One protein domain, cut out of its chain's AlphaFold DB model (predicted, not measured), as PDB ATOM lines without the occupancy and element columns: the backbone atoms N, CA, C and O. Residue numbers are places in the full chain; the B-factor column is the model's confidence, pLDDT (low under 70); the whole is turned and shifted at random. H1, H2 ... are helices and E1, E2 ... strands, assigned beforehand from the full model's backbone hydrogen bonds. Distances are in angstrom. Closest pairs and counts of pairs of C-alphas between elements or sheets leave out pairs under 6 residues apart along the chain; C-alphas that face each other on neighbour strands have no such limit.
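Overview. This is residues 884 to 938 of the 945 residues of the protein "CRISPR-associated endonuclease Cas9" of Acetobacterium sp. KB-1 (UniProt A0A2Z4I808). A loose, drawn-out model has a small two-strand hairpin, E1 and E2, at one end of its length and three helices toward the other, with a strand-free stretch of chain leading from E2 to the short helix H1. The longest helix, H2, meets H3 at a corner, and residues 885 to 891 of the hairpin stick out from the rest. The printed part has 55 residues with two named strands and three named helices, in the order E1, E2, H1, H2, H3; the sheet is E1 - E2, antiparallel, and the class is mixed, helices and strands. The whole is loose, with a radius of gyration of the C-alphas of 12.8 A, and spans 42 by 18 by 15 A.

Along the chain. Strand E1, residues 884 to 886, begins with C-alpha 884 at (227.183, 147.060, 192.845) and is 6.3 A long from first to last C-alpha. Strand E2, residues 889 to 893, measures 12.1 A. Helix H1, residues 903 to 906, measures 5.6 A. Helix H2, residues 914 to 926, measures 19.3 A and begins with C-alpha 914 at (233.989, 155.167, 212.716). Helix H3, residues 930 to 936, measures 9.9 A and ends with C-alpha 936 at (233.013, 136.428, 227.871).

Arrangement. E1 and E2 form a hairpin of antiparallel neighbours, their directions at 124 degrees. N 884 and O 891 are within hydrogen-bond range at 3.0 A, and N 889 and O 886 at 2.9 A. Both strands are apart from H2 and H3, and E1 is also apart from H1. H1 and H2 only just touch, with 3 pairs of C-alphas within 8 A; the closest are those of Pro 903 and Phe 924, 5.8 A. H2, with residues 920 to 924 alone, and H3 touch only at the corner by their link, the closest C-alphas being those of Val 923 and Val 930, 6.6 A. They run the same way at a steep tilt of 56 degrees. H1 and H3 are apart. Every O i to N i+4 pair is within hydrogen-bond range in H3 and 8 of 9 are in H2, while H1 is too short for such a pair.

Size, cuts and confidence. The C-alphas farthest apart, those of Gly 888 and Asn 938, are 43.0 A from each other. Residues 885 to 891, of which 889 to 891 belong to E2, stand free, as do residues 911 to 916, of which 914 to 916 belong to H2. The printed part has no cut. The links E1 to E2 and H2 to H3 are tight, and those from E2 to H1 and from H1 to H2 are short. The mean pLDDT of the printed part is 84.1, and no printed residue is under 70.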
ATOM      1  N   CYS A 884     226.918 145.641 193.027       77.25
ATOM      2  CA  CYS A 884     227.183 147.060 192.845       77.25
ATOM      3  C   CYS A 884     228.589 147.236 192.289       77.25
ATOM      4  O   CYS A 884     229.484 146.443 192.579       77.25
ATOM      5  N   GLU A 885     228.778 148.290 191.519       80.56
ATOM      6  CA  GLU A 885     230.102 148.725 191.111       80.56
ATOM      7  C   GLU A 885     230.702 149.579 192.229       80.56
ATOM      8  O   GLU A 885     230.071 150.526 192.698       80.56
ATOM      9  N   ILE A 886     231.883 149.189 192.704       74.50
ATOM     10  CA  ILE A 886     232.680 149.933 193.681       74.50
ATOM     11  C   ILE A 886     234.071 150.047 193.070       74.50
ATOM     12  O   ILE A 886     234.674 149.023 192.752       74.50
ATOM     13  N   ASP A 887     234.543 151.276 192.859       79.12
ATOM     14  CA  ASP A 887     235.858 151.568 192.272       79.12
ATOM     15  C   ASP A 887     236.111 150.842 190.928       79.12
ATOM     16  O   ASP A 887     237.193 150.320 190.674       79.12
ATOM     17  N   GLY A 888     235.086 150.752 190.068       79.31
ATOM     18  CA  GLY A 888     235.164 150.066 188.769       79.31
ATOM     19  C   GLY A 888     235.070 148.534 188.831       79.31
ATOM     20  O   GLY A 888     235.183 147.863 187.803       79.31
ATOM     21  N   VAL A 889     234.852 147.951 190.017       80.50
ATOM     22  CA  VAL A 889     234.757 146.498 190.221       80.50
ATOM     23  C   VAL A 889     233.355 146.101 190.679       80.50
ATOM     24  O   VAL A 889     232.809 146.628 191.649       80.50
ATOM     25  N   LEU A 890     232.769 145.108 190.006       79.75
ATOM     26  CA  LEU A 890     231.479 144.535 190.388       79.75
ATOM     27  C   LEU A 890     231.621 143.650 191.632       79.75
ATOM     28  O   LEU A 890     232.171 142.550 191.588       79.75
ATOM     29  N   MET A 891     231.062 144.121 192.739       77.56
ATOM     30  CA  MET A 891     231.128 143.493 194.055       77.56
ATOM     31  C   MET A 891     229.745 143.011 194.498       77.56
ATOM     32  O   MET A 891     228.727 143.659 194.256       77.56
ATOM     33  N   LYS A 892     229.699 141.859 195.176       79.56
ATOM     34  CA  LYS A 892     228.486 141.325 195.813       79.56
ATOM     35  C   LYS A 892     228.396 141.839 197.249       79.56
ATOM     36  O   LYS A 892     229.252 141.494 198.059       79.56
ATOM     37  N   ILE A 893     227.356 142.605 197.580       78.19
ATOM     38  CA  ILE A 893     227.134 143.089 198.954       78.19
ATOM     39  C   ILE A 893     226.172 142.159 199.693       78.19
ATOM     40  O   ILE A 893     225.027 141.990 199.275       78.19
ATOM     41  N   ASN A 894     226.612 141.644 200.843       75.94
ATOM     42  CA  ASN A 894     225.784 140.895 201.787       75.94
ATOM     43  C   ASN A 894     225.769 141.587 203.152       75.94
ATOM     44  O   ASN A 894     226.782 142.130 203.583       75.94
ATOM     45  N   ARG A 895     224.632 141.522 203.852       76.88
ATOM     46  CA  ARG A 895     224.560 141.887 205.273       76.88
ATOM     47  C   ARG A 895     225.018 140.698 206.115       76.88
ATOM     48  O   ARG A 895     224.530 139.589 205.901       76.88
ATOM     49  N   ALA A 896     225.925 140.934 207.056       74.94
ATOM     50  CA  ALA A 896     226.368 139.952 208.041       74.94
ATOM     51  C   ALA A 896     225.835 140.326 209.430       74.94
ATOM     52  O   ALA A 896     225.602 141.503 209.706       74.94
ATOM     53  N   ASN A 897     225.617 139.331 210.293       78.12
ATOM     54  CA  ASN A 897     225.328 139.591 211.700       78.12
ATOM     55  C   ASN A 897     226.622 140.027 212.396       78.12
ATOM     56  O   ASN A 897     227.668 139.422 212.162       78.12
ATOM     57  N   ILE A 898     226.546 141.041 213.258       83.00
ATOM     58  CA  ILE A 898     227.700 141.561 213.992       83.00
ATOM     59  C   ILE A 898     228.380 140.473 214.828       83.00
ATOM     60  O   ILE A 898     229.602 140.406 214.862       83.00
ATOM     61  N   SER A 899     227.601 139.545 215.401       80.12
ATOM     62  CA  SER A 899     228.116 138.408 216.174       80.12
ATOM     63  C   SER A 899     228.974 137.448 215.344       80.12
ATOM     64  O   SER A 899     229.861 136.789 215.882       80.12
ATOM     65  N   ASP A 900     228.708 137.365 214.037       80.81
ATOM     66  CA  ASP A 900     229.380 136.448 213.112       80.81
ATOM     67  C   ASP A 900     230.652 137.058 212.496       80.81
ATOM     68  O   ASP A 900     231.387 136.345 211.803       80.81
ATOM     69  N   LEU A 901     230.909 138.353 212.728       86.50
ATOM     70  CA  LEU A 901     232.075 139.050 212.188       86.50
ATOM     71  C   LEU A 901     233.373 138.535 212.817       86.50
ATOM     72  O   LEU A 901     233.458 138.262 214.021       86.50
ATOM     73  N   LYS A 902     234.395 138.419 211.969       89.25
ATOM     74  CA  LYS A 902     235.764 138.036 212.322       89.25
ATOM     75  C   LYS A 902     236.743 139.140 211.919       89.25
ATOM     76  O   LYS A 902     236.427 139.902 211.006       89.25
ATOM     77  N   PRO A 903     237.979 139.138 212.454       87.50
ATOM     78  CA  PRO A 903     238.995 140.131 212.087       87.50
ATOM     79  C   PRO A 903     239.203 140.259 210.568       87.50
ATOM     80  O   PRO A 903     239.264 141.351 210.014       87.50
ATOM     81  N   LYS A 904     239.201 139.133 209.841       87.44
ATOM     82  CA  LYS A 904     239.341 139.106 208.370       87.44
ATOM     83  C   LYS A 904     238.206 139.798 207.598       87.44
ATOM     84  O   LYS A 904     238.366 140.078 206.410       87.44
ATOM     85  N   ASP A 905     237.050 139.988 208.229       86.75
ATOM     86  CA  ASP A 905     235.874 140.590 207.604       86.75
ATOM     87  C   ASP A 905     235.922 142.126 207.691       86.75
ATOM     88  O   ASP A 905     235.261 142.778 206.885       86.75
ATOM     89  N   MET A 906     236.766 142.701 208.566       85.19
ATOM     90  CA  MET A 906     236.951 144.154 208.723       85.19
ATOM     91  C   MET A 906     237.349 144.837 207.414       85.19
ATOM     92  O   MET A 906     236.730 145.815 207.011       85.19
ATOM     93  N   VAL A 907     238.284 144.244 206.665       82.56
ATOM     94  CA  VAL A 907     238.752 144.767 205.361       82.56
ATOM     95  C   VAL A 907     237.627 144.810 204.312       82.56
ATOM     96  O   VAL A 907     237.715 145.503 203.300       82.56
ATOM     97  N   ARG A 908     236.556 144.038 204.523       82.06
ATOM     98  CA  ARG A 908     235.399 143.942 203.623       82.06
ATOM     99  C   ARG A 908     234.180 144.692 204.156       82.06
ATOM    100  O   ARG A 908     233.181 144.781 203.439       82.06
ATOM    101  N   LEU A 909     234.245 145.204 205.385       84.06
ATOM    102  CA  LEU A 909     233.173 145.963 206.001       84.06
ATOM    103  C   LEU A 909     233.094 147.331 205.319       84.06
ATOM    104  O   LEU A 909     234.086 148.037 205.165       84.06
ATOM    105  N   ARG A 910     231.901 147.691 204.855       77.81
ATOM    106  CA  ARG A 910     231.643 148.991 204.235       77.81
ATOM    107  C   ARG A 910     230.654 149.740 205.114       77.81
ATOM    108  O   ARG A 910     229.452 149.501 205.034       77.81
ATOM    109  N   THR A 911     231.189 150.601 205.969       79.62
ATOM    110  CA  THR A 911     230.446 151.490 206.864       79.62
ATOM    111  C   THR A 911     231.156 152.844 206.927       79.62
ATOM    112  O   THR A 911     232.363 152.902 206.702       79.62
ATOM    113  N   ALA A 912     230.406 153.917 207.175       80.44
ATOM    114  CA  ALA A 912     230.954 155.246 207.481       80.44
ATOM    115  C   ALA A 912     230.980 155.524 208.998       80.44
ATOM    116  O   ALA A 912     231.379 156.601 209.418       80.44
ATOM    117  N   ASP A 913     230.510 154.559 209.791       84.00
ATOM    118  CA  ASP A 913     230.474 154.596 211.250       84.00
ATOM    119  C   ASP A 913     231.869 154.255 211.794       84.00
ATOM    120  O   ASP A 913     232.279 153.090 211.762       84.00
ATOM    121  N   THR A 914     232.623 155.285 212.183       86.12
ATOM    122  CA  THR A 914     233.989 155.167 212.716       86.12
ATOM    123  C   THR A 914     233.998 154.508 214.084       86.12
ATOM    124  O   THR A 914     234.815 153.620 214.311       86.12
ATOM    125  N   ASP A 915     233.027 154.844 214.933       88.06
ATOM    126  CA  ASP A 915     232.906 154.310 216.290       88.06
ATOM    127  C   ASP A 915     232.691 152.795 216.234       88.06
ATOM    128  O   ASP A 915     233.311 152.033 216.975       88.06
ATOM    129  N   LEU A 916     231.876 152.316 215.286       88.00
ATOM    130  CA  LEU A 916     231.718 150.887 215.019       88.00
ATOM    131  C   LEU A 916     233.027 150.210 214.608       88.00
ATOM    132  O   LEU A 916     233.270 149.080 215.034       88.00
ATOM    133  N   ILE A 917     233.837 150.849 213.764       88.00
ATOM    134  CA  ILE A 917     235.117 150.285 213.320       88.00
ATOM    135  C   ILE A 917     236.069 150.176 214.509       88.00
ATOM    136  O   ILE A 917     236.551 149.078 214.769       88.00
ATOM    137  N   GLU A 918     236.255 151.257 215.264       89.12
ATOM    138  CA  GLU A 918     237.141 151.301 216.436       89.12
ATOM    139  C   GLU A 918     236.729 150.263 217.488       89.12
ATOM    140  O   GLU A 918     237.544 149.459 217.938       89.12
ATOM    141  N   SER A 919     235.430 150.181 217.788       90.81
ATOM    142  CA  SER A 919     234.886 149.193 218.730       90.81
ATOM    143  C   SER A 919     235.131 147.751 218.279       90.81
ATOM    144  O   SER A 919     235.341 146.852 219.094       90.81
ATOM    145  N   LEU A 920     235.035 147.488 216.971       91.94
ATOM    146  CA  LEU A 920     235.292 146.160 216.417       91.94
ATOM    147  C   LEU A 920     236.788 145.839 216.418       91.94
ATOM    148  O   LEU A 920     237.136 144.692 216.686       91.94
ATOM    149  N   GLU A 921     237.653 146.815 216.138       90.69
ATOM    150  CA  GLU A 921     239.108 146.663 216.219       90.69
ATOM    151  C   GLU A 921     239.532 146.295 217.641       90.69
ATOM    152  O   GLU A 921     240.157 145.249 217.812       90.69
ATOM    153  N   GLU A 922     239.073 147.038 218.653       90.75
ATOM    154  CA  GLU A 922     239.343 146.747 220.069       90.75
ATOM    155  C   GLU A 922     238.878 145.334 220.458       90.75
ATOM    156  O   GLU A 922     239.606 144.551 221.076       90.75
ATOM    157  N   VAL A 923     237.671 144.943 220.036       91.31
ATOM    158  CA  VAL A 923     237.177 143.586 220.291       91.31
ATOM    159  C   VAL A 923     238.032 142.526 219.599       91.31
ATOM    160  O   VAL A 923     238.285 141.469 220.184       91.31
ATOM    161  N   PHE A 924     238.492 142.777 218.378       93.56
ATOM    162  CA  PHE A 924     239.277 141.825 217.600       93.56
ATOM    163  C   PHE A 924     240.759 141.754 217.984       93.56
ATOM    164  O   PHE A 924     241.406 140.774 217.610       93.56
ATOM    165  N   GLU A 925     241.276 142.698 218.777       90.00
ATOM    166  CA  GLU A 925     242.594 142.571 219.416       90.00
ATOM    167  C   GLU A 925     242.641 141.372 220.369       90.00
ATOM    168  O   GLU A 925     243.637 140.647 220.429       90.00
ATOM    169  N   THR A 926     241.543 141.137 221.094       88.75
ATOM    170  CA  THR A 926     241.498 140.144 222.177       88.75
ATOM    171  C   THR A 926     240.643 138.921 221.833       88.75
ATOM    172  O   THR A 926     240.937 137.809 222.279       88.75
ATOM    173  N   PHE A 927     239.587 139.082 221.031       86.94
ATOM    174  CA  PHE A 927     238.598 138.033 220.786       86.94
ATOM    175  C   PHE A 927     238.539 137.612 219.310       86.94
ATOM    176  O   PHE A 927     238.497 138.445 218.410       86.94
ATOM    177  N   PRO A 928     238.421 136.304 219.012       83.81
ATOM    178  CA  PRO A 928     238.395 135.810 217.630       83.81
ATOM    179  C   PRO A 928     237.090 136.130 216.874       83.81
ATOM    180  O   PRO A 928     237.017 135.940 215.657       83.81
ATOM    181  N   THR A 929     236.044 136.550 217.592       86.88
ATOM    182  CA  THR A 929     234.710 136.911 217.082       86.88
ATOM    183  C   THR A 929     234.028 137.854 218.068       86.88
ATOM    184  O   THR A 929     234.246 137.717 219.274       86.88
ATOM    185  N   VAL A 930     233.108 138.694 217.589       85.06
ATOM    186  CA  VAL A 930     232.261 139.525 218.465       85.06
ATOM    187  C   VAL A 930     231.407 138.662 219.403       85.06
ATOM    188  O   VAL A 930     231.241 138.997 220.570       85.06
ATOM    189  N   ASP A 931     230.918 137.504 218.949       85.12
ATOM    190  CA  ASP A 931     230.182 136.555 219.802       85.12
ATOM    191  C   ASP A 931     231.010 136.061 221.007       85.12
ATOM    192  O   ASP A 931     230.484 135.925 222.112       85.12
ATOM    193  N   ALA A 932     232.317 135.845 220.828       84.00
ATOM    194  CA  ALA A 932     233.213 135.459 221.920       84.00
ATOM    195  C   ALA A 932     233.383 136.583 222.954       84.00
ATOM    196  O   ALA A 932     233.365 136.304 224.154       84.00
ATOM    197  N   TYR A 933     233.472 137.838 222.505       89.50
ATOM    198  CA  TYR A 933     233.468 139.009 223.383       89.50
ATOM    199  C   TYR A 933     232.159 139.101 224.179       89.50
ATOM    200  O   TYR A 933     232.176 139.126 225.412       89.50
ATOM    201  N   LEU A 934     231.011 139.032 223.495       85.50
ATOM    202  CA  LEU A 934     229.697 139.108 224.138       85.50
ATOM    203  C   LEU A 934     229.498 137.998 225.177       85.50
ATOM    204  O   LEU A 934     228.984 138.256 226.263       85.50
ATOM    205  N   LYS A 935     229.940 136.771 224.879       84.94
ATOM    206  CA  LYS A 935     229.858 135.638 225.814       84.94
ATOM    207  C   LYS A 935     230.787 135.791 227.011       84.94
ATOM    208  O   LYS A 935     230.354 135.509 228.125       84.94
ATOM    209  N   THR A 936     232.025 136.238 226.795       88.88
ATOM    210  CA  THR A 936     233.013 136.428 227.871       88.88
ATOM    211  C   THR A 936     232.521 137.439 228.900       88.88
ATOM    212  O   THR A 936     232.614 137.188 230.099       88.88
ATOM    213  N   TYR A 937     231.919 138.535 228.439       85.88
ATOM    214  CA  TYR A 937     231.402 139.594 229.309       85.88
ATOM    215  C   TYR A 937     229.906 139.466 229.636       85.88
ATOM    216  O   TYR A 937     229.338 140.351 230.275       85.88
ATOM    217  N   ASN A 938     229.249 138.376 229.221       81.31
ATOM    218  CA  ASN A 938     227.814 138.136 229.413       81.31
ATOM    219  C   ASN A 938     226.917 139.305 228.933       81.31
ATOM    220  O   ASN A 938     225.912 139.658 229.556       81.31
TER     221      ASN A 938